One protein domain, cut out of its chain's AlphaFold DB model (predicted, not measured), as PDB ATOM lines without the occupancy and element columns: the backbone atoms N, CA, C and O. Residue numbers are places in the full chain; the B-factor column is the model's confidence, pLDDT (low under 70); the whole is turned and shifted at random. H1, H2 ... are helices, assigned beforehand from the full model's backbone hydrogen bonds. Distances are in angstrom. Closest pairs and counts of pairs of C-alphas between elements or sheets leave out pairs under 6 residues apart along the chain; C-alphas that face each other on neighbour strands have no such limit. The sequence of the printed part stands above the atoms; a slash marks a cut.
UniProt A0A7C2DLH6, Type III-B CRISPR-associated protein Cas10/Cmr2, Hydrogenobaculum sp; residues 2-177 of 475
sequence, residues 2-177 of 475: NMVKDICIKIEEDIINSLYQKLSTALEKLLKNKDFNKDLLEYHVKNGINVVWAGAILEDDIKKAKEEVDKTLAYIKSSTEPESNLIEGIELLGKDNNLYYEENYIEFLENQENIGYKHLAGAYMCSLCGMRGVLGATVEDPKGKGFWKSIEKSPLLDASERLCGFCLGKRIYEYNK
ATOM      1  N   ASN A   2     116.076  82.379 117.608       73.38
ATOM      2  CA  ASN A   2     115.217  83.534 117.255       73.38
ATOM      3  C   ASN A   2     115.783  84.897 117.695       73.38
ATOM      4  O   ASN A   2     115.879  85.802 116.882       73.38
ATOM      5  N   MET A   3     116.292  85.009 118.927       75.81
ATOM      6  CA  MET A   3     116.883  86.261 119.423       75.81
ATOM      7  C   MET A   3     118.100  86.741 118.608       75.81
ATOM      8  O   MET A   3     118.261  87.937 118.402       75.81
ATOM      9  N   VAL A   4     118.969  85.832 118.147       71.25
ATOM     10  CA  VAL A   4     120.162  86.200 117.356       71.25
ATOM     11  C   VAL A   4     119.742  86.645 115.960       71.25
ATOM     12  O   VAL A   4     120.225  87.660 115.473       71.25
ATOM     13  N   LYS A   5     118.780  85.934 115.361       78.56
ATOM     14  CA  LYS A   5     118.163  86.321 114.091       78.56
ATOM     15  C   LYS A   5     117.529  87.711 114.170       78.56
ATOM     16  O   LYS A   5     117.804  88.539 113.310       78.56
ATOM     17  N   ASP A   6     116.760  87.988 115.219       83.75
ATOM     18  CA  ASP A   6     116.121  89.294 115.416       83.75
ATOM     19  C   ASP A   6     117.157  90.418 115.587       83.75
ATOM     20  O   ASP A   6     116.992  91.508 115.042       83.75
ATOM     21  N   ILE A   7     118.263  90.152 116.297       83.56
ATOM     22  CA  ILE A   7     119.383  91.099 116.424       83.56
ATOM     23  C   ILE A   7     120.014  91.381 115.058       83.56
ATOM     24  O   ILE A   7     120.262  92.540 114.736       83.56
ATOM     25  N   CYS A   8     120.280  90.350 114.256       81.62
ATOM     26  CA  CYS A   8     120.913  90.526 112.954       81.62
ATOM     27  C   CYS A   8     120.018  91.274 111.956       81.62
ATOM     28  O   CYS A   8     120.510  92.185 111.296       81.62
ATOM     29  N   ILE A   9     118.715  90.963 111.910       83.12
ATOM     30  CA  ILE A   9     117.727  91.712 111.112       83.12
ATOM     31  C   ILE A   9     117.723  93.182 111.532       83.12
ATOM     32  O   ILE A   9     117.801  94.079 110.696       83.12
ATOM     33  N   LYS A  10     117.715  93.445 112.839       86.50
ATOM     34  CA  LYS A  10     117.753  94.815 113.347       86.50
ATOM     35  C   LYS A  10     119.041  95.550 112.959       86.50
ATOM     36  O   LYS A  10     118.984  96.721 112.613       86.50
ATOM     37  N   ILE A  11     120.197  94.883 113.000       84.69
ATOM     38  CA  ILE A  11     121.475  95.474 112.570       84.69
ATOM     39  C   ILE A  11     121.429  95.840 111.084       84.69
ATOM     40  O   ILE A  11     121.886  96.919 110.711       84.69
ATOM     41  N   GLU A  12     120.887  94.962 110.245       83.62
ATOM     42  CA  GLU A  12     120.702  95.216 108.816       83.62
ATOM     43  C   GLU A  12     119.818  96.451 108.577       83.62
ATOM     44  O   GLU A  12     120.244  97.392 107.899       83.62
ATOM     45  N   GLU A  13     118.644  96.502 109.212       85.19
ATOM     46  CA  GLU A  13     117.737  97.653 109.151       85.19
ATOM     47  C   GLU A  13     118.417  98.939 109.647       85.19
ATOM     48  O   GLU A  13     118.331  99.984 108.997       85.19
ATOM     49  N   ASP A  14     119.140  98.876 110.767       87.62
ATOM     50  CA  ASP A  14     119.843 100.017 111.356       87.62
ATOM     51  C   ASP A  14     120.957 100.542 110.431       87.62
ATOM     52  O   ASP A  14     121.127 101.760 110.301       87.62
ATOM     53  N   ILE A  15     121.701  99.662 109.746       83.81
ATOM     54  CA  ILE A  15     122.738 100.048 108.773       83.81
ATOM     55  C   ILE A  15     122.112 100.792 107.591       83.81
ATOM     56  O   ILE A  15     122.568 101.892 107.249       83.81
ATOM     57  N   ILE A  16     121.067 100.219 106.986       82.31
ATOM     58  CA  ILE A  16     120.376 100.795 105.824       82.31
ATOM     59  C   ILE A  16     119.758 102.145 106.200       82.31
ATOM     60  O   ILE A  16     120.006 103.153 105.529       82.31
ATOM     61  N   ASN A  17     119.030 102.200 107.319       86.50
ATOM     62  CA  ASN A  17     118.385 103.416 107.808       86.50
ATOM     63  C   ASN A  17     119.409 104.507 108.144       86.50
ATOM     64  O   ASN A  17     119.232 105.664 107.762       86.50
ATOM     65  N   SER A  18     120.515 104.157 108.808       85.44
ATOM     66  CA  SER A  18     121.590 105.101 109.139       85.44
ATOM     67  C   SER A  18     122.233 105.698 107.887       85.44
ATOM     68  O   SER A  18     122.468 106.909 107.821       85.44
ATOM     69  N   LEU A  19     122.496 104.872 106.870       81.38
ATOM     70  CA  LEU A  19     123.054 105.341 105.607       81.38
ATOM     71  C   LEU A  19     122.071 106.254 104.868       81.38
ATOM     72  O   LEU A  19     122.457 107.350 104.456       81.38
ATOM     73  N   TYR A  20     120.804 105.850 104.761       85.44
ATOM     74  CA  TYR A  20     119.757 106.660 104.146       85.44
ATOM     75  C   TYR A  20     119.619 108.024 104.831       85.44
ATOM     76  O   TYR A  20     119.678 109.054 104.161       85.44
ATOM     77  N   GLN A  21     119.531 108.058 106.164       86.56
ATOM     78  CA  GLN A  21     119.390 109.303 106.926       86.56
ATOM     79  C   GLN A  21     120.579 110.250 106.726       86.56
ATOM     80  O   GLN A  21     120.385 111.452 106.523       86.56
ATOM     81  N   LYS A  22     121.813 109.726 106.719       81.44
ATOM     82  CA  LYS A  22     123.021 110.526 106.448       81.44
ATOM     83  C   LYS A  22     122.984 111.151 105.056       81.44
ATOM     84  O   LYS A  22     123.285 112.338 104.913       81.44
ATOM     85  N   LEU A  23     122.607 110.371 104.044       79.56
ATOM     86  CA  LEU A  23     122.532 110.839 102.662       79.56
ATOM     87  C   LEU A  23     121.395 111.836 102.455       79.56
ATOM     88  O   LEU A  23     121.630 112.901 101.888       79.56
ATOM     89  N   SER A  24     120.204 111.535 102.974       82.94
ATOM     90  CA  SER A  24     119.037 112.417 102.904       82.94
ATOM     91  C   SER A  24     119.333 113.762 103.562       82.94
ATOM     92  O   SER A  24     119.178 114.801 102.929       82.94
ATOM     93  N   THR A  25     119.863 113.761 104.790       81.88
ATOM     94  CA  THR A  25     120.203 114.996 105.521       81.88
ATOM     95  C   THR A  25     121.223 115.845 104.760       81.88
ATOM     96  O   THR A  25     121.131 117.073 104.712       81.88
ATOM     97  N   ALA A  26     122.237 115.208 104.176       76.12
ATOM     98  CA  ALA A  26     123.259 115.926 103.433       76.12
ATOM     99  C   ALA A  26     122.728 116.491 102.107       76.12
ATOM    100  O   ALA A  26     123.088 117.608 101.732       76.12
ATOM    101  N   LEU A  27     121.834 115.763 101.434       75.81
ATOM    102  CA  LEU A  27     121.141 116.245 100.244       75.81
ATOM    103  C   LEU A  27     120.225 117.424 100.549       75.81
ATOM    104  O   LEU A  27     120.302 118.429  99.851       75.81
ATOM    105  N   GLU A  28     119.427 117.351 101.614       79.31
ATOM    106  CA  GLU A  28     118.552 118.449 102.044       79.31
ATOM    107  C   GLU A  28     119.354 119.737 102.293       79.31
ATOM    108  O   GLU A  28     118.974 120.811 101.815       79.31
ATOM    109  N   LYS A  29     120.527 119.627 102.936       77.75
ATOM    110  CA  LYS A  29     121.454 120.757 103.127       77.75
ATOM    111  C   LYS A  29     121.966 121.329 101.805       77.75
ATOM    112  O   LYS A  29     121.945 122.548 101.626       77.75
ATOM    113  N   LEU A  30     122.412 120.480 100.878       74.62
ATOM    114  CA  LEU A  30     122.918 120.914  99.568       74.62
ATOM    115  C   LEU A  30     121.839 121.572  98.713       74.62
ATOM    116  O   LEU A  30     122.089 122.570  98.038       74.62
ATOM    117  N   LEU A  31     120.628 121.033  98.779       69.94
ATOM    118  CA  LEU A  31     119.469 121.486  98.027       69.94
ATOM    119  C   LEU A  31     118.786 122.701  98.658       69.94
ATOM    120  O   LEU A  31     117.843 123.229  98.071       69.94
ATOM    121  N   LYS A  32     119.242 123.162  99.834       73.19
ATOM    122  CA  LYS A  32     118.573 124.199 100.637       73.19
ATOM    123  C   LYS A  32     117.088 123.871 100.848       73.19
ATOM    124  O   LYS A  32     116.236 124.742 100.686       73.19
ATOM    125  N   ASN A  33     116.792 122.612 101.174       63.53
ATOM    126  CA  ASN A  33     115.443 122.069 101.369       63.53
ATOM    127  C   ASN A  33     114.549 122.048 100.112       63.53
ATOM    128  O   ASN A  33     113.325 122.076 100.233       63.53
ATOM    129  N   LYS A  34     115.122 122.010  98.902       65.38
ATOM    130  CA  LYS A  34     114.351 121.670  97.694       65.38
ATOM    131  C   LYS A  34     114.029 120.179  97.665       65.38
ATOM    132  O   LYS A  34     114.847 119.360  98.082       65.38
ATOM    133  N   ASP A  35     112.850 119.863  97.143       66.62
ATOM    134  CA  ASP A  35     112.353 118.496  97.069       66.62
ATOM    135  C   ASP A  35     113.147 117.659  96.053       66.62
ATOM    136  O   ASP A  35     113.596 118.159  95.015       66.62
ATOM    137  N   PHE A  36     113.341 116.384  96.369       70.12
ATOM    138  CA  PHE A  36     113.991 115.398  95.511       70.12
ATOM    139  C   PHE A  36     113.321 114.045  95.717       70.12
ATOM    140  O   PHE A  36     112.714 113.795  96.753       70.12
ATOM    141  N   ASN A  37     113.444 113.150  94.737       74.50
ATOM    142  CA  ASN A  37     112.824 111.832  94.818       74.50
ATOM    143  C   ASN A  37     113.478 110.990  95.936       74.50
ATOM    144  O   ASN A  37     114.541 110.394  95.739       74.50
ATOM    145  N   LYS A  38     112.850 110.989  97.119       76.69
ATOM    146  CA  LYS A  38     113.289 110.250  98.310       76.69
ATOM    147  C   LYS A  38     113.159 108.739  98.123       76.69
ATOM    148  O   LYS A  38     114.084 108.032  98.511       76.69
ATOM    149  N   ASP A  39     112.114 108.276  97.435       74.88
ATOM    150  CA  ASP A  39     111.919 106.859  97.090       74.88
ATOM    151  C   ASP A  39     113.116 106.325  96.281       74.88
ATOM    152  O   ASP A  39     113.661 105.264  96.577       74.88
ATOM    153  N   LEU A  40     113.584 107.096  95.289       75.69
ATOM    154  CA  LEU A  40     114.750 106.736  94.476       75.69
ATOM    155  C   LEU A  40     116.051 106.733  95.294       75.69
ATOM    156  O   LEU A  40     116.927 105.898  95.078       75.69
ATOM    157  N   LEU A  41     116.222 107.671  96.232       79.31
ATOM    158  CA  LEU A  41     117.373 107.644  97.138       79.31
ATOM    159  C   LEU A  41     117.342 106.396  98.030       79.31
ATOM    160  O   LEU A  41     118.369 105.740  98.176       79.31
ATOM    161  N   GLU A  42     116.196 106.093  98.637       78.81
ATOM    162  CA  GLU A  42     116.026 104.931  99.509       78.81
ATOM    163  C   GLU A  42     116.335 103.637  98.755       78.81
ATOM    164  O   GLU A  42     117.131 102.824  99.225       78.81
ATOM    165  N   TYR A  43     115.804 103.503  97.537       77.31
ATOM    166  CA  TYR A  43     116.092 102.371  96.666       77.31
ATOM    167  C   TYR A  43     117.592 102.254  96.339       77.31
ATOM    168  O   TYR A  43     118.169 101.175  96.497       77.31
ATOM    169  N   HIS A  44     118.261 103.354  95.961       79.94
ATOM    170  CA  HIS A  44     119.707 103.355  95.707       79.94
ATOM    171  C   HIS A  44     120.530 102.908  96.927       79.94
ATOM    172  O   HIS A  44     121.620 102.360  96.753       79.94
ATOM    173  N   VAL A  45     120.066 103.214  98.143       78.75
ATOM    174  CA  VAL A  45     120.734 102.846  99.400       78.75
ATOM    175  C   VAL A  45     120.538 101.366  99.697       78.75
ATOM    176  O   VAL A  45     121.534 100.679  99.923       78.75
ATOM    177  N   LYS A  46     119.296 100.875  99.621       74.81
ATOM    178  CA  LYS A  46     118.953  99.456  99.807       74.81
ATOM    179  C   LYS A  46     119.706  98.561  98.824       74.81
ATOM    180  O   LYS A  46     120.416  97.656  99.234       74.81
ATOM    181  N   ASN A  47     119.692  98.907  97.538       73.06
ATOM    182  CA  ASN A  47     120.407  98.170  96.488       73.06
ATOM    183  C   ASN A  47     121.880  98.601  96.339       73.06
ATOM    184  O   ASN A  47     122.602  98.182  95.430       73.06
ATOM    185  N   GLY A  48     122.349  99.509  97.196       70.19
ATOM    186  CA  GLY A  48     123.737  99.963  97.245       70.19
ATOM    187  C   GLY A  48     124.636  99.029  98.049       70.19
ATOM    188  O   GLY A  48     125.825  98.922  97.745       70.19
ATOM    189  N   ILE A  49     124.071  98.376  99.069       72.44
ATOM    190  CA  ILE A  49     124.784  97.529 100.024       72.44
ATOM    191  C   ILE A  49     123.967  96.264 100.254       72.44
ATOM    192  O   ILE A  49     122.880  96.327 100.813       72.44
ATOM    193  N   ASN A  50     124.528  95.116  99.881       73.56
ATOM    194  CA  ASN A  50     123.976  93.823 100.258       73.56
ATOM    195  C   ASN A  50     124.563  93.415 101.619       73.56
ATOM    196  O   ASN A  50     125.779  93.216 101.730       73.56
ATOM    197  N   VAL A  51     123.729  93.341 102.656       76.19
ATOM    198  CA  VAL A  51     124.131  92.896 103.995       76.19
ATOM    199  C   VAL A  51     123.675  91.454 104.162       76.19
ATOM    200  O   VAL A  51     122.489  91.164 104.143       76.19
ATOM    201  N   VAL A  52     124.630  90.546 104.347       79.81
ATOM    202  CA  VAL A  52     124.356  89.127 104.590       79.81
ATOM    203  C   VAL A  52     124.958  88.713 105.920       79.81
ATOM    204  O   VAL A  52     126.056  89.142 106.280       79.81
ATOM    205  N   TRP A  53     124.254  87.859 106.647       84.44
ATOM    206  CA  TRP A  53     124.702  87.346 107.931       84.44
ATOM    207  C   TRP A  53     124.302  85.878 108.079       84.44
ATOM    208  O   TRP A  53     123.330  85.411 107.491       84.44
ATOM    209  N   ALA A  54     125.079  85.145 108.868       85.88
ATOM    210  CA  ALA A  54     124.760  83.795 109.303       85.88
ATOM    211  C   ALA A  54     125.295  83.604 110.723       85.88
ATOM    212  O   ALA A  54     126.216  84.299 111.150       85.88
ATOM    213  N   GLY A  55     124.714  82.659 111.451       84.81
ATOM    214  CA  GLY A  55     125.153  82.294 112.789       84.81
ATOM    215  C   GLY A  55     124.977  80.801 113.012       84.81
ATOM    216  O   GLY A  55     124.075  80.196 112.439       84.81
ATOM    217  N   ALA A  56     125.831  80.233 113.856       84.69
ATOM    218  CA  ALA A  56     125.753  78.851 114.312       84.69
ATOM    219  C   ALA A  56     125.853  78.812 115.842       84.69
ATOM    220  O   ALA A  56     126.391  79.736 116.463       84.69
ATOM    221  N   ILE A  57     125.315  77.759 116.458       82.88
ATOM    222  CA  ILE A  57     125.461  77.527 117.897       82.88
ATOM    223  C   ILE A  57     126.860  76.965 118.152       82.88
ATOM    224  O   ILE A  57     127.315  76.051 117.470       82.88
ATOM    225  N   LEU A  58     127.546  77.512 119.154       82.56
ATOM    226  CA  LEU A  58     128.857  77.030 119.571       82.56
ATOM    227  C   LEU A  58     128.698  75.854 120.551       82.56
ATOM    228  O   LEU A  58     128.607  76.070 121.757       82.56
ATOM    229  N   GLU A  59     128.634  74.623 120.037       74.62
ATOM    230  CA  GLU A  59     128.536  73.384 120.836       74.62
ATOM    231  C   GLU A  59     129.912  72.705 120.988       74.62
ATOM    232  O   GLU A  59     130.165  71.677 120.368       74.62
ATOM    233  N   ASP A  60     130.822  73.318 121.758       73.81
ATOM    234  CA  ASP A  60     132.207  72.876 122.064       73.81
ATOM    235  C   ASP A  60     133.151  72.602 120.867       73.81
ATOM    236  O   ASP A  60     134.360  72.461 121.050       73.81
ATOM    237  N   ASP A  61     132.642  72.608 119.635       81.94
ATOM    238  CA  ASP A  61     133.384  72.454 118.386       81.94
ATOM    239  C   ASP A  61     133.288  73.745 117.559       81.94
ATOM    240  O   ASP A  61     132.354  73.983 116.784       81.94
ATOM    241  N   ILE A  62     134.285  74.613 117.748       83.88
ATOM    242  CA  ILE A  62     134.382  75.913 117.070       83.88
ATOM    243  C   ILE A  62     134.503  75.733 115.550       83.88
ATOM    244  O   ILE A  62     133.978  76.542 114.780       83.88
ATOM    245  N   LYS A  63     135.162  74.658 115.108       83.69
ATOM    246  CA  LYS A  63     135.397  74.387 113.692       83.69
ATOM    247  C   LYS A  63     134.100  74.005 112.992       83.69
ATOM    248  O   LYS A  63     133.781  74.578 111.951       83.69
ATOM    249  N   LYS A  64     133.306  73.122 113.600       85.88
ATOM    250  CA  LYS A  64     131.976  72.768 113.091       85.88
ATOM    251  C   LYS A  64     131.060  73.993 113.004       85.88
ATOM    252  O   LYS A  64     130.431  74.203 111.969       85.88
ATOM    253  N   ALA A  65     131.042  74.837 114.039       86.50
ATOM    254  CA  ALA A  65     130.254  76.071 114.029       86.50
ATOM    255  C   ALA A  65     130.678  77.025 112.891       86.50
ATOM    256  O   ALA A  65     129.826  77.584 112.201       86.50
ATOM    257  N   LYS A  66     131.989  77.177 112.641       86.19
ATOM    258  CA  LYS A  66     132.504  77.955 111.501       86.19
ATOM    259  C   LYS A  66     132.046  77.373 110.162       86.19
ATOM    260  O   LYS A  66     131.556  78.118 109.318       86.19
ATOM    261  N   GLU A  67     132.180  76.064 109.962       87.25
ATOM    262  CA  GLU A  67     131.778  75.413 108.708       87.25
ATOM    263  C   GLU A  67     130.286  75.606 108.396       87.25
ATOM    264  O   GLU A  67     129.914  75.779 107.234       87.25
ATOM    265  N   GLU A  68     129.424  75.580 109.416       88.06
ATOM    266  CA  GLU A  68     127.992  75.859 109.269       88.06
ATOM    267  C   GLU A  68     127.729  77.313 108.852       88.06
ATOM    268  O   GLU A  68     126.948  77.556 107.926       88.06
ATOM    269  N   VAL A  69     128.421  78.277 109.473       89.00
ATOM    270  CA  VAL A  69     128.351  79.699 109.094       89.00
ATOM    271  C   VAL A  69     128.820  79.906 107.655       89.00
ATOM    272  O   VAL A  69     128.107  80.538 106.877       89.00
ATOM    273  N   ASP A  70     129.966  79.343 107.268       86.88
ATOM    274  CA  ASP A  70     130.545  79.506 105.929       86.88
ATOM    275  C   ASP A  70     129.627  78.935 104.839       86.88
ATOM    276  O   ASP A  70     129.364  79.601 103.832       86.88
ATOM    277  N   LYS A  71     129.079  77.728 105.052       87.50
ATOM    278  CA  LYS A  71     128.109  77.105 104.133       87.50
ATOM    279  C   LYS A  71     126.850  77.955 103.996       87.50
ATOM    280  O   LYS A  71     126.369  78.165 102.883       87.50
ATOM    281  N   THR A  72     126.341  78.471 105.113       87.50
ATOM    282  CA  THR A  72     125.136  79.306 105.131       87.50
ATOM    283  C   THR A  72     125.377  80.640 104.425       87.50
ATOM    284  O   THR A  72     124.573  81.038 103.587       87.50
ATOM    285  N   LEU A  73     126.505  81.309 104.684       87.56
ATOM    286  CA  LEU A  73     126.878  82.549 103.997       87.56
ATOM    287  C   LEU A  73     127.058  82.338 102.496       87.56
ATOM    288  O   LEU A  73     126.600  83.170 101.718       87.56
ATOM    289  N   ALA A  74     127.720  81.256 102.082       84.19
ATOM    290  CA  ALA A  74     127.898  80.932 100.671       84.19
ATOM    291  C   ALA A  74     126.546  80.727  99.972       84.19
ATOM    292  O   ALA A  74     126.321  81.300  98.908       84.19
ATOM    293  N   TYR A  75     125.636  79.984 100.609       85.00
ATOM    294  CA  TYR A  75     124.283  79.761 100.105       85.00
ATOM    295  C   TYR A  75     123.463  81.054 100.017       85.00
ATOM    296  O   TYR A  75     122.840  81.312  98.991       85.00
ATOM    297  N   ILE A  76     123.471  81.892 101.060       82.25
ATOM    298  CA  ILE A  76     122.751  83.173 101.041       82.25
ATOM    299  C   ILE A  76     123.315  84.058  99.929       82.25
ATOM    300  O   ILE A  76     122.558  84.511  99.081       82.25
ATOM    301  N   LYS A  77     124.643  84.224  99.851       78.06
ATOM    302  CA  LYS A  77     125.295  85.033  98.806       78.06
ATOM    303  C   LYS A  77     124.944  84.585  97.387       78.06
ATOM    304  O   LYS A  77     124.871  85.436  96.511       78.06
ATOM    305  N   SER A  78     124.748  83.287  97.152       73.88
ATOM    306  CA  SER A  78     124.348  82.768  95.838       73.88
ATOM    307  C   SER A  78     122.843  82.848  95.564       73.88
ATOM    308  O   SER A  78     122.439  82.656  94.422       73.88
ATOM    309  N   SER A  79     122.025  83.057  96.599       69.75
ATOM    310  CA  SER A  79     120.555  83.001  96.529       69.75
ATOM    311  C   SER A  79     119.884  84.363  96.723       69.75
ATOM    312  O   SER A  79     118.681  84.478  96.510       69.75
ATOM    313  N   THR A  80     120.619  85.386  97.167       64.38
ATOM    314  CA  THR A  80     120.099  86.750  97.294       64.38
ATOM    315  C   THR A  80     119.901  87.356  95.908       64.38
ATOM    316  O   THR A  80     120.872  87.670  95.226       64.38
ATOM    317  N   GLU A  81     118.645  87.553  95.516       55.84
ATOM    318  CA  GLU A  81     118.289  88.362  94.350       55.84
ATOM    319  C   GLU A  81     118.230  89.855  94.730       55.84
ATOM    320  O   GLU A  81     117.839  90.184  95.856       55.84
ATOM    321  N   PRO A  82     118.593  90.780  93.822       53.38
ATOM    322  CA  PRO A  82     118.354  92.210  94.017       53.38
ATOM    323  C   PRO A  82     116.862  92.507  94.223       53.38
ATOM    324  O   PRO A  82     116.006  91.854  93.621       53.38
ATOM    325  N   GLU A  83     116.522  93.534  95.013       52.91
ATOM    326  CA  GLU A  83     115.126  93.975  95.111       52.91
ATOM    327  C   GLU A  83     114.644  94.467  93.735       52.91
ATOM    328  O   GLU A  83     115.060  95.517  93.237       52.91
ATOM    329  N   SER A  84     113.724  93.718  93.128       48.19
ATOM    330  CA  SER A  84     113.255  93.931  91.754       48.19
ATOM    331  C   SER A  84     112.271  95.098  91.587       48.19
ATOM    332  O   SER A  84     111.887  95.410  90.465       48.19
ATOM    333  N   ASN A  85     111.888  95.782  92.675       50.03
ATOM    334  CA  ASN A  85     110.795  96.770  92.708       50.03
ATOM    335  C   ASN A  85     111.047  98.080  91.927       50.03
ATOM    336  O   ASN A  85     110.111  98.856  91.709       50.03
ATOM    337  N   LEU A  86     112.287  98.337  91.508       51.22
ATOM    338  CA  LEU A  86     112.686  99.477  90.680       51.22
ATOM    339  C   LEU A  86     113.753  98.994  89.688       51.22
ATOM    340  O   LEU A  86     114.650  98.251  90.065       51.22
ATOM    341  N   ILE A  87     113.686  99.431  88.431       53.59
ATOM    342  CA  ILE A  87     114.675  99.075  87.404       53.59
ATOM    343  C   ILE A  87     115.315 100.373  86.921       53.59
ATOM    344  O   ILE A  87     114.654 101.220  86.320       53.59
ATOM    345  N   GLU A  88     116.600 100.546  87.232       54.19
ATOM    346  CA  GLU A  88     117.336 101.792  86.977       54.19
ATOM    347  C   GLU A  88     118.089 101.807  85.640       54.19
ATOM    348  O   GLU A  88     118.471 102.876  85.171       54.19
ATOM    349  N   GLY A  89     118.311 100.641  85.023       50.47
ATOM    350  CA  GLY A  89     119.027 100.515  83.753       50.47
ATOM    351  C   GLY A  89     119.379  99.069  83.389       50.47
ATOM    352  O   GLY A  89     119.444  98.196  84.252       50.47
ATOM    353  N   ILE A  90     119.629  98.830  82.097       41.19
ATOM    354  CA  ILE A  90     119.875  97.501  81.492       41.19
ATOM    355  C   ILE A  90     121.028  96.737  82.178       41.19
ATOM    356  O   ILE A  90     120.954  95.522  82.330       41.19
ATOM    357  N   GLU A  91     122.074  97.423  82.653       42.25
ATOM    358  CA  GLU A  91     123.222  96.773  83.315       42.25
ATOM    359  C   GLU A  91     122.906  96.178  84.696       42.25
ATOM    360  O   GLU A  91     123.580  95.234  85.107       42.25
ATOM    361  N   LEU A  92     121.897  96.691  85.411       42.09
ATOM    362  CA  LEU A  92     121.456  96.112  86.688       42.09
ATOM    363  C   LEU A  92     120.568  94.873  86.490       42.09
ATOM    364  O   LEU A  92     120.478  94.061  87.401       42.09
ATOM    365  N   LEU A  93     119.988  94.684  85.298       38.84
ATOM    366  CA  LEU A  93     119.299  93.444  84.913       38.84
ATOM    367  C   LEU A  93     120.279  92.330  84.504       38.84
ATOM    368  O   LEU A  93     119.957  91.154  84.618       38.84
ATOM    369  N   GLY A  94     121.470  92.691  84.013       40.34
ATOM    370  CA  GLY A  94     122.437  91.744  83.447       40.34
ATOM    371  C   GLY A  94     123.535  91.253  84.393       40.34
ATOM    372  O   GLY A  94     124.360  90.445  83.966       40.34
ATOM    373  N   LYS A  95     123.613  91.744  85.641       37.78
ATOM    374  CA  LYS A  95     124.776  91.480  86.511       37.78
ATOM    375  C   LYS A  95     124.653  90.348  87.520       37.78
ATOM    376  O   LYS A  95     125.677  89.999  88.094       37.78
ATOM    377  N   ASP A  96     123.499  89.704  87.614       39.34
ATOM    378  CA  ASP A  96     123.384  88.428  88.310       39.34
ATOM    379  C   ASP A  96     122.964  87.342  87.303       39.34
ATOM    380  O   ASP A  96     121.862  87.326  86.769       39.34
ATOM    381  N   ASN A  97     123.896  86.436  86.998       36.72
ATOM    382  CA  ASN A  97     123.634  85.090  86.471       36.72
ATOM    383  C   ASN A  97     122.947  84.896  85.100       36.72
ATOM    384  O   ASN A  97     122.132  83.984  84.983       36.72
ATOM    385  N   ASN A  98     123.319  85.601  84.020       40.53
ATOM    386  CA  ASN A  98     122.814  85.255  82.667       40.53
ATOM    387  C   ASN A  98     121.265  85.181  82.597       40.53
ATOM    388  O   ASN A  98     120.707  84.383  81.843       40.53
ATOM    389  N   LEU A  99     120.552  85.979  83.401       41.78
ATOM    390  CA  LEU A  99     119.104  85.822  83.587       41.78
ATOM    391  C   LEU A  99     118.255  86.288  82.388       41.78
ATOM    392  O   LEU A  99     117.067  85.981  82.341       41.78
ATOM    393  N   TYR A 100     118.841  86.958  81.385       41.59
ATOM    394  CA  TYR A 100     118.114  87.411  80.194       41.59
ATOM    395  C   TYR A 100     118.948  87.262  78.908       41.59
ATOM    396  O   TYR A 100     119.973  87.920  78.739       41.59
ATOM    397  N   TYR A 101     118.481  86.410  77.987       41.81
ATOM    398  CA  TYR A 101     118.881  86.416  76.570       41.81
ATOM    399  C   TYR A 101     118.095  87.515  75.824       41.81
ATOM    400  O   TYR A 101     117.012  87.888  76.273       41.81
ATOM    401  N   GLU A 102     118.601  88.021  74.688       42.81
ATOM    402  CA  GLU A 102     117.949  89.084  73.880       42.81
ATOM    403  C   GLU A 102     116.461  88.812  73.568       42.81
ATOM    404  O   GLU A 102     115.679  89.748  73.421       42.81
ATOM    405  N   GLU A 103     116.041  87.546  73.520       41.22
ATOM    406  CA  GLU A 103     114.648  87.142  73.284       41.22
ATOM    407  C   GLU A 103     113.725  87.426  74.490       41.22
ATOM    408  O   GLU A 103     112.615  87.923  74.302       41.22
ATOM    409  N   ASN A 104     114.203  87.254  75.730       45.88
ATOM    410  CA  ASN A 104     113.439  87.571  76.951       45.88
ATOM    411  C   ASN A 104     113.349  89.089  77.214       45.88
ATOM    412  O   ASN A 104     112.554  89.542  78.036       45.88
ATOM    413  N   TYR A 105     114.187  89.891  76.547       46.66
ATOM    414  CA  TYR A 105     114.209  91.351  76.671       46.66
ATOM    415  C   TYR A 105     113.016  92.011  75.971       46.66
ATOM    416  O   TYR A 105     112.412  92.924  76.533       46.66
ATOM    417  N   ILE A 106     112.651  91.534  74.776       49.00
ATOM    418  CA  ILE A 106     111.455  92.018  74.072       49.00
ATOM    419  C   ILE A 106     110.201  91.628  74.854       49.00
ATOM    420  O   ILE A 106     109.352  92.479  75.095       49.00
ATOM    421  N   GLU A 107     110.149  90.402  75.372       49.25
ATOM    422  CA  GLU A 107     109.045  89.940  76.217       49.25
ATOM    423  C   GLU A 107     108.935  90.733  77.536       49.25
ATOM    424  O   GLU A 107     107.833  91.063  77.977       49.25
ATOM    425  N   PHE A 108     110.062  91.109  78.155       46.19
ATOM    426  CA  PHE A 108     110.083  91.999  79.321       46.19
ATOM    427  C   PHE A 108     109.563  93.405  78.986       46.19
ATOM    428  O   PHE A 108     108.753  93.934  79.745       46.19
ATOM    429  N   LEU A 109     109.997  94.001  77.863       48.28
ATOM    430  CA  LEU A 109     109.530  95.314  77.393       48.28
ATOM    431  C   LEU A 109     108.027  95.316  77.069       48.28
ATOM    432  O   LEU A 109     107.328  96.272  77.399       48.28
ATOM    433  N   GLU A 110     107.529  94.246  76.454       50.81
ATOM    434  CA  GLU A 110     106.121  94.090  76.071       50.81
ATOM    435  C   GLU A 110     105.199  93.870  77.280       50.81
ATOM    436  O   GLU A 110     104.037  94.269  77.249       50.81
ATOM    437  N   ASN A 111     105.714  93.301  78.375       46.94
ATOM    438  CA  ASN A 111     104.939  93.026  79.587       46.94
ATOM    439  C   ASN A 111     105.069  94.095  80.689       46.94
ATOM    440  O   ASN A 111     104.475  93.926  81.754       46.94
ATOM    441  N   GLN A 112     105.788  95.206  80.470       46.56
ATOM    442  CA  GLN A 112     106.084  96.211  81.513       46.56
ATOM    443  C   GLN A 112     104.854  96.821  82.199       46.56
ATOM    444  O   GLN A 112     104.947  97.197  83.372       46.56
ATOM    445  N   GLU A 113     103.714  96.902  81.506       43.53
ATOM    446  CA  GLU A 113     102.454  97.419  82.061       43.53
ATOM    447  C   GLU A 113     101.828  96.478  83.107       43.53
ATOM    448  O   GLU A 113     101.109  96.937  83.994       43.53
ATOM    449  N   ASN A 114     102.139  95.177  83.065       42.62
ATOM    450  CA  ASN A 114     101.530  94.164  83.933       42.62
ATOM    451  C   ASN A 114     102.292  93.927  85.250       42.62
ATOM    452  O   ASN A 114     101.768  93.253  86.135       42.62
ATOM    453  N   ILE A 115     103.512  94.460  85.403       42.31
ATOM    454  CA  ILE A 115     104.428  94.068  86.496       42.31
ATOM    455  C   ILE A 115     104.431  95.074  87.673       42.31
ATOM    456  O   ILE A 115     105.055  94.845  88.700       42.31
ATOM    457  N   GLY A 116     103.682  96.179  87.599       39.25
ATOM    458  CA  GLY A 116     103.453  97.059  88.762       39.25
ATOM    459  C   GLY A 116     104.689  97.799  89.305       39.25
ATOM    460  O   GLY A 116     104.616  98.410  90.372       39.25
ATOM    461  N   TYR A 117     105.816  97.779  88.591       46.81
ATOM    462  CA  TYR A 117     107.032  98.497  88.974       46.81
ATOM    463  C   TYR A 117     106.930 100.007  88.695       46.81
ATOM    464  O   TYR A 117     106.410 100.440  87.664       46.81
ATOM    465  N   LYS A 118     107.489 100.836  89.593       51.75
ATOM    466  CA  LYS A 118     107.752 102.264  89.328       51.75
ATOM    467  C   LYS A 118     108.995 102.356  88.433       51.75
ATOM    468  O   LYS A 118     110.120 102.414  88.919       51.75
ATOM    469  N   HIS A 119     108.806 102.317  87.118       50.66
ATOM    470  CA  HIS A 119     109.917 102.317  86.163       50.66
ATOM    471  C   HIS A 119     110.606 103.688  86.064       50.66
ATOM    472  O   HIS A 119     109.948 104.710  85.884       50.66
ATOM    473  N   LEU A 120     111.941 103.697  86.079       50.28
ATOM    474  CA  LEU A 120     112.779 104.796  85.568       50.28
ATOM    475  C   LEU A 120     113.354 104.412  84.195       50.28
ATOM    476  O   LEU A 120     114.524 104.646  83.893       50.28
ATOM    477  N   ALA A 121     112.524 103.784  83.355       41.34
ATOM    478  CA  ALA A 121     112.898 103.390  82.004       41.34
ATOM    479  C   ALA A 121     113.420 104.614  81.224       41.34
ATOM    480  O   ALA A 121     112.718 105.609  81.056       41.34
ATOM    481  N   GLY A 122     114.680 104.559  80.778       46.22
ATOM    482  CA  GLY A 122     115.312 105.647  80.022       46.22
ATOM    483  C   GLY A 122     115.919 106.781  80.860       46.22
ATOM    484  O   GLY A 122     116.330 107.794  80.284       46.22
ATOM    485  N   ALA A 123     116.013 106.636  82.188       55.81
ATOM    486  CA  ALA A 123     116.761 107.572  83.022       55.81
ATOM    487  C   ALA A 123     118.257 107.548  82.669       55.81
ATOM    488  O   ALA A 123     118.852 106.506  82.400       55.81
ATOM    489  N   TYR A 124     118.879 108.726  82.647       67.44
ATOM    490  CA  TYR A 124     120.313 108.842  82.398       67.44
ATOM    491  C   TYR A 124     121.086 108.150  83.524       67.44
ATOM    492  O   TYR A 124     120.738 108.298  84.697       67.44
ATOM    493  N   MET A 125     122.143 107.417  83.180       79.00
ATOM    494  CA  MET A 125     122.957 106.718  84.171       79.00
ATOM    495  C   MET A 125     123.907 107.680  84.881       79.00
ATOM    496  O   MET A 125     124.360 108.682  84.322       79.00
ATOM    497  N   CYS A 126     124.228 107.352  86.128       84.12
ATOM    498  CA  CYS A 126     125.226 108.044  86.923       84.12
ATOM    499  C   CYS A 126     126.542 108.170  86.148       84.12
ATOM    500  O   CYS A 126     127.152 107.165  85.790       84.12
ATOM    501  N   SER A 127     127.026 109.399  85.966       84.62
ATOM    502  CA  SER A 127     128.265 109.691  85.241       84.62
ATOM    503  C   SER A 127     129.516 109.128  85.920       84.62
ATOM    504  O   SER A 127     130.557 109.034  85.282       84.62
ATOM    505  N   LEU A 128     129.428 108.765  87.207       85.38
ATOM    506  CA  LEU A 128     130.545 108.206  87.966       85.38
ATOM    507  C   LEU A 128     130.560 106.675  87.976       85.38
ATOM    508  O   LEU A 128     131.617 106.083  87.783       85.38
ATOM    509  N   CYS A 129     129.428 106.020  88.256       83.00
ATOM    510  CA  CYS A 129     129.398 104.557  88.361       83.00
ATOM    511  C   CYS A 129     128.853 103.842  87.130       83.00
ATOM    512  O   CYS A 129     129.046 102.638  87.048       83.00
ATOM    513  N   GLY A 130     128.133 104.521  86.233       78.81
ATOM    514  CA  GLY A 130     127.477 103.913  85.070       78.81
ATOM    515  C   GLY A 130     126.310 102.967  85.390       78.81
ATOM    516  O   GLY A 130     125.502 102.702  84.515       78.81
ATOM    517  N   MET A 131     126.175 102.517  86.642       74.62
ATOM    518  CA  MET A 131     125.274 101.421  87.017       74.62
ATOM    519  C   MET A 131     123.889 101.849  87.498       74.62
ATOM    520  O   MET A 131     122.969 101.058  87.406       74.62
ATOM    521  N   ARG A 132     123.741 103.047  88.075       78.94
ATOM    522  CA  ARG A 132     122.509 103.480  88.763       78.94
ATOM    523  C   ARG A 132     121.918 104.728  88.127       78.94
ATOM    524  O   ARG A 132     122.679 105.540  87.591       78.94
ATOM    525  N   GLY A 133     120.609 104.912  88.247       77.69
ATOM    526  CA  GLY A 133     119.906 106.087  87.730       77.69
ATOM    527  C   GLY A 133     120.393 107.386  88.385       77.69
ATOM    528  O   GLY A 133     120.790 107.418  89.553       77.69
ATOM    529  N   VAL A 134     120.412 108.497  87.648       81.25
ATOM    530  CA  VAL A 134     120.755 109.799  88.250       81.25
ATOM    531  C   VAL A 134     119.660 110.270  89.205       81.25
ATOM    532  O   VAL A 134     118.468 110.142  88.928       81.25
ATOM    533  N   LEU A 135     120.050 110.880  90.328       80.94
ATOM    534  CA  LEU A 135     119.081 111.544  91.198       80.94
ATOM    535  C   LEU A 135     118.378 112.692  90.470       80.94
ATOM    536  O   LEU A 135     118.967 113.373  89.627       80.94
ATOM    537  N   GLY A 136     117.114 112.908  90.832       76.00
ATOM    538  CA  GLY A 136     116.263 113.926  90.222       76.00
ATOM    539  C   GLY A 136     115.712 113.544  88.850       76.00
ATOM    540  O   GLY A 136     114.989 114.351  88.275       76.00
ATOM    541  N   ALA A 137     116.028 112.352  88.330       72.31
ATOM    542  CA  ALA A 137     115.362 111.824  87.150       72.31
ATOM    543  C   ALA A 137     113.880 111.543  87.445       72.31
ATOM    544  O   ALA A 137     113.538 110.951  88.473       72.31
ATOM    545  N   THR A 138     113.014 111.965  86.529       67.88
ATOM    546  CA  THR A 138     111.591 111.601  86.483       67.88
ATOM    547  C   THR A 138     111.239 111.121  85.077       67.88
ATOM    548  O   THR A 138     112.073 111.188  84.173       67.88
ATOM    549  N   VAL A 139     110.005 110.656  84.874       62.25
ATOM    550  CA  VAL A 139     109.508 110.269  83.544       62.25
ATOM    551  C   VAL A 139     109.552 111.462  82.572       62.25
ATOM    552  O   VAL A 139     109.922 111.312  81.412       62.25
ATOM    553  N   GLU A 140     109.245 112.668  83.054       65.00
ATOM    554  CA  GLU A 140     109.203 113.910  82.269       65.00
ATOM    555  C   GLU A 140     110.567 114.623  82.169       65.00
ATOM    556  O   GLU A 140     110.806 115.367  81.216       65.00
ATOM    557  N   ASP A 141     111.482 114.391  83.118       65.75
ATOM    558  CA  ASP A 141     112.879 114.851  83.078       65.75
ATOM    559  C   ASP A 141     113.851 113.679  83.326       65.75
ATOM    560  O   ASP A 141     114.450 113.580  84.403       65.75
ATOM    561  N   PRO A 142     114.090 112.805  82.326       67.75
ATOM    562  CA  PRO A 142     114.919 111.604  82.501       67.75
ATOM    563  C   PRO A 142     116.390 111.889  82.837       67.75
ATOM    564  O   PRO A 142     117.138 110.995  83.226       67.75
ATOM    565  N   LYS A 143     116.838 113.140  82.662       72.44
ATOM    566  CA  LYS A 143     118.205 113.591  82.976       72.44
ATOM    567  C   LYS A 143     118.285 114.370  84.293       72.44
ATOM    568  O   LYS A 143     119.377 114.808  84.658       72.44
ATOM    569  N   GLY A 144     117.154 114.611  84.960       76.19
ATOM    570  CA  GLY A 144     117.064 115.452  86.152       76.19
ATOM    571  C   GLY A 144     117.658 116.851  85.962       76.19
ATOM    572  O   GLY A 144     118.264 117.399  86.884       76.19
ATOM    573  N   LYS A 145     117.561 117.438  84.760       79.00
ATOM    574  CA  LYS A 145     118.159 118.744  84.431       79.00
ATOM    575  C   LYS A 145     117.772 119.821  85.439       79.00
ATOM    576  O   LYS A 145     118.633 120.611  85.828       79.00
ATOM    577  N   GLY A 146     116.503 119.861  85.853       78.62
ATOM    578  CA  GLY A 146     116.016 120.838  86.828       78.62
ATOM    579  C   GLY A 146     116.693 120.682  88.191       78.62
ATOM    580  O   GLY A 146     117.191 121.661  88.758       78.62
ATOM    581  N   PHE A 147     116.776 119.438  88.669       80.19
ATOM    582  CA  PHE A 147     117.453 119.079  89.912       80.19
ATOM    583  C   PHE A 147     118.934 119.467  89.870       80.19
ATOM    584  O   PHE A 147     119.398 120.234  90.713       80.19
ATOM    585  N   TRP A 148     119.667 119.036  88.844       82.06
ATOM    586  CA  TRP A 148     121.110 119.259  88.771       82.06
ATOM    587  C   TRP A 148     121.494 120.718  88.536       82.06
ATOM    588  O   TRP A 148     122.447 121.195  89.147       82.06
ATOM    589  N   LYS A 149     120.706 121.479  87.767       81.75
ATOM    590  CA  LYS A 149     120.880 122.939  87.644       81.75
ATOM    591  C   LYS A 149     120.760 123.647  88.998       81.75
ATOM    592  O   LYS A 149     121.364 124.695  89.215       81.75
ATOM    593  N   SER A 150     119.981 123.091  89.928       77.56
ATOM    594  CA  SER A 150     119.803 123.675  91.258       77.56
ATOM    595  C   SER A 150     121.020 123.511  92.180       77.56
ATOM    596  O   SER A 150     121.161 124.306  93.112       77.56
ATOM    597  N   ILE A 151     121.903 122.547  91.888       76.38
ATOM    598  CA  ILE A 151     123.110 122.214  92.668       76.38
ATOM    599  C   ILE A 151     124.421 122.364  91.879       76.38
ATOM    600  O   ILE A 151     125.488 122.106  92.424       76.38
ATOM    601  N   GLU A 152     124.362 122.839  90.634       73.00
ATOM    602  CA  GLU A 152     125.500 123.000  89.710       73.00
ATOM    603  C   GLU A 152     126.620 123.909  90.245       73.00
ATOM    604  O   GLU A 152     127.769 123.776  89.848       73.00
ATOM    605  N   LYS A 153     126.307 124.820  91.177       69.56
ATOM    606  CA  LYS A 153     127.292 125.709  91.828       69.56
ATOM    607  C   LYS A 153     127.908 125.125  93.106       69.56
ATOM    608  O   LYS A 153     128.561 125.851  93.855       69.56
ATOM    609  N   SER A 154     127.626 123.865  93.422       72.06
ATOM    610  CA  SER A 154     128.164 123.210  94.611       72.06
ATOM    611  C   SER A 154     129.664 122.938  94.442       72.06
ATOM    612  O   SER A 154     130.053 122.413  93.406       72.06
ATOM    613  N   PRO A 155     130.505 123.169  95.468       70.50
ATOM    614  CA  PRO A 155     131.922 122.788  95.431       70.50
ATOM    615  C   PRO A 155     132.146 121.262  95.446       70.50
ATOM    616  O   PRO A 155     133.285 120.804  95.473       70.50
ATOM    617  N   LEU A 156     131.073 120.466  95.509       71.38
ATOM    618  CA  LEU A 156     131.115 119.004  95.531       71.38
ATOM    619  C   LEU A 156     131.146 118.347  94.153       71.38
ATOM    620  O   LEU A 156     131.408 117.145  94.083       71.38
ATOM    621  N   LEU A 157     130.755 119.082  93.114       75.12
ATOM    622  CA  LEU A 157     130.346 118.526  91.831       75.12
ATOM    623  C   LEU A 157     130.958 119.327  90.695       75.12
ATOM    624  O   LEU A 157     130.930 120.557  90.724       75.12
ATOM    625  N   ASP A 158     131.403 118.628  89.660       75.31
ATOM    626  CA  ASP A 158     131.682 119.285  88.389       75.31
ATOM    627  C   ASP A 158     130.359 119.596  87.672       75.31
ATOM    628  O   ASP A 158     129.382 118.849  87.771       75.31
ATOM    629  N   ALA A 159     130.306 120.692  86.908       70.81
ATOM    630  CA  ALA A 159     129.065 121.163  86.277       70.81
ATOM    631  C   ALA A 159     128.396 120.104  85.369       70.81
ATOM    632  O   ALA A 159     127.163 120.032  85.261       70.81
ATOM    633  N   SER A 160     129.207 119.239  84.751       77.31
ATOM    634  CA  SER A 160     128.769 118.140  83.887       77.31
ATOM    635  C   SER A 160     128.385 116.857  84.630       77.31
ATOM    636  O   SER A 160     127.813 115.962  84.008       77.31
ATOM    637  N   GLU A 161     128.688 116.728  85.925       84.31
ATOM    638  CA  GLU A 161     128.394 115.510  86.681       84.31
ATOM    639  C   GLU A 161     126.903 115.367  86.978       84.31
ATOM    640  O   GLU A 161     126.200 116.317  87.335       84.31
ATOM    641  N   ARG A 162     126.416 114.135  86.843       85.75
ATOM    642  CA  ARG A 162     125.051 113.726  87.175       85.75
ATOM    643  C   ARG A 162     125.165 112.384  87.886       85.75
ATOM    644  O   ARG A 162     125.568 111.403  87.272       85.75
ATOM    645  N   LEU A 163     124.893 112.335  89.187       86.69
ATOM    646  CA  LEU A 163     125.225 111.191  90.045       86.69
ATOM    647  C   LEU A 163     123.983 110.468  90.586       86.69
ATOM    648  O   LEU A 163     122.944 111.076  90.831       86.69
ATOM    649  N   CYS A 164     124.097 109.168  90.843       85.19
ATOM    650  CA  CYS A 164     123.122 108.455  91.672       85.19
ATOM    651  C   CYS A 164     123.283 108.826  93.155       85.19
ATOM    652  O   CYS A 164     124.295 109.415  93.558       85.19
ATOM    653  N   GLY A 165     122.318 108.427  93.992       81.88
ATOM    654  CA  GLY A 165     122.326 108.766  95.419       81.88
ATOM    655  C   GLY A 165     123.552 108.241  96.159       81.88
ATOM    656  O   GLY A 165     124.152 108.953  96.962       81.88
ATOM    657  N   PHE A 166     124.006 107.040  95.802       81.69
ATOM    658  CA  PHE A 166     125.188 106.432  96.404       81.69
ATOM    659  C   PHE A 166     126.492 107.159  96.027       81.69
ATOM    660  O   PHE A 166     127.322 107.455  96.887       81.69
ATOM    661  N   CYS A 167     126.680 107.496  94.746       85.25
ATOM    662  CA  CYS A 167     127.864 108.219  94.263       85.25
ATOM    663  C   CYS A 167     127.938 109.648  94.805       85.25
ATOM    664  O   CYS A 167     129.014 110.100  95.197       85.25
ATOM    665  N   LEU A 168     126.799 110.336  94.883       83.19
ATOM    666  CA  LEU A 168     126.717 111.641  95.531       83.19
ATOM    667  C   LEU A 168     127.038 111.538  97.028       83.19
ATOM    668  O   LEU A 168     127.778 112.356  97.569       83.19
ATOM    669  N   GLY A 169     126.580 110.466  97.671       81.12
ATOM    670  CA  GLY A 169     126.958 110.116  99.031       81.12
ATOM    671  C   GLY A 169     128.456 109.992  99.264       81.12
ATOM    672  O   GLY A 169     128.976 110.549 100.230       81.12
ATOM    673  N   LYS A 170     129.174 109.333  98.346       83.31
ATOM    674  CA  LYS A 170     130.642 109.249  98.395       83.31
ATOM    675  C   LYS A 170     131.298 110.634  98.340       83.31
ATOM    676  O   LYS A 170     132.213 110.891  99.118       83.31
ATOM    677  N   ARG A 171     130.813 111.538  97.476       82.25
ATOM    678  CA  ARG A 171     131.315 112.927  97.377       82.25
ATOM    679  C   ARG A 171     131.102 113.702  98.677       82.25
ATOM    680  O   ARG A 171     132.017 114.361  99.160       82.25
ATOM    681  N   ILE A 172     129.912 113.588  99.260       78.50
ATOM    682  CA  ILE A 172     129.552 114.231 100.531       78.50
ATOM    683  C   ILE A 172     130.423 113.713 101.675       78.50
ATOM    684  O   ILE A 172     130.931 114.503 102.471       78.50
ATOM    685  N   TYR A 173     130.587 112.393 101.764       78.75
ATOM    686  CA  TYR A 173     131.420 111.770 102.787       78.75
ATOM    687  C   TYR A 173     132.851 112.311 102.730       78.75
ATOM    688  O   TYR A 173     133.398 112.695 103.758       78.75
ATOM    689  N   GLU A 174     133.417 112.409 101.528       77.19
ATOM    690  CA  GLU A 174     134.767 112.927 101.330       77.19
ATOM    691  C   GLU A 174     134.887 114.424 101.634       77.19
ATOM    692  O   GLU A 174     135.868 114.860 102.227       77.19
ATOM    693  N   TYR A 175     133.880 115.224 101.283       76.25
ATOM    694  CA  TYR A 175     133.876 116.657 101.581       76.25
ATOM    695  C   TYR A 175     133.853 116.972 103.075       76.25
ATOM    696  O   TYR A 175     134.433 117.968 103.494       76.25
ATOM    697  N   ASN A 176     133.192 116.130 103.870       73.06
ATOM    698  CA  ASN A 176     133.107 116.303 105.318       73.06
ATOM    699  C   ASN A 176     134.361 115.822 106.064       73.06
ATOM    700  O   ASN A 176     134.433 115.995 107.280       73.06
ATOM    701  N   LYS A 177     135.333 115.198 105.385       76.00
ATOM    702  CA  LYS A 177     136.598 114.820 106.020       76.00
ATOM    703  C   LYS A 177     137.491 116.038 106.218       76.00
ATOM    704  O   LYS A 177     137.603 116.891 105.343       76.00
TER     705      LYS A 177
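Overview. This is residues 2 to 177 of the 475 residues of the protein "Type III-B CRISPR-associated protein Cas10/Cmr2" of Hydrogenobaculum sp (UniProt A0A7C2DLH6). The long helix H1 runs along one side of a loose, flat model; H2 crosses it, and H7 packs crosswise on H2. H3 lies toward one end of the longest axis and H6 toward the other, while H4 and H5 lie away from H1. The printed part has 176 residues, with seven named helices, H1 to H7 in chain order, and no named strand; its class is all helix, though under half of the residues are in named elements. The radius of gyration of the C-alphas is 19.5 A and the spans are 62 by 48 by 24 A.

Arrangement. Start with H1, residues 2 to 30. Its residues 16 to 24 touch H2, residues 38 to 46, at a steep tilt of 47 degrees, opposite ways; the closest C-alphas, of Tyr 20 and Val 45, are 6.2 A apart. H7, residues 165 to 175, touches H2, about perpendicular at 81 degrees, with the C-alphas of Leu 41 and Gly 165 closest at 5.4 A. H7 only just touches H1, at residues 23 to 26 alone, with 3 pairs of C-alphas within 8 A, the closest those of Leu 23 and Gly 169 at 5.8 A. H6, residues 145 to 151, is close to H1 but not clearly touching: the C-alphas of Leu 30 and Ile 151 are 7.0 A apart. H3, residues 62 to 79, H4, residues 90 to 93, and H5, residues 102 to 110, touch no helix. In H1, H2, H3 and H7 every O i to N i+4 pair is within hydrogen-bond range, against 3 of 5 in H5 and 2 of 3 in H6; H4 is too short for one.

Along the chain. Find C-alpha 2 at (115.217, 83.534, 117.255); from there H1 runs 42.1 A to C-alpha 30 at (122.918, 120.914, 99.568). H3 measures 25.8 A, and H7 runs 15.3 A to C-alpha 175 at (133.876, 116.657, 101.581).

Size, cuts and confidence. The C-alphas of Asp 60 and Lys 149 are farthest apart, at 61.8 A. The printed part has no cut; the links from H2 to H3, H5 to H6 and H6 to H7 are long. Mean pLDDT of the printed part is 70.7, and residues 79 to 124 are among those under 70.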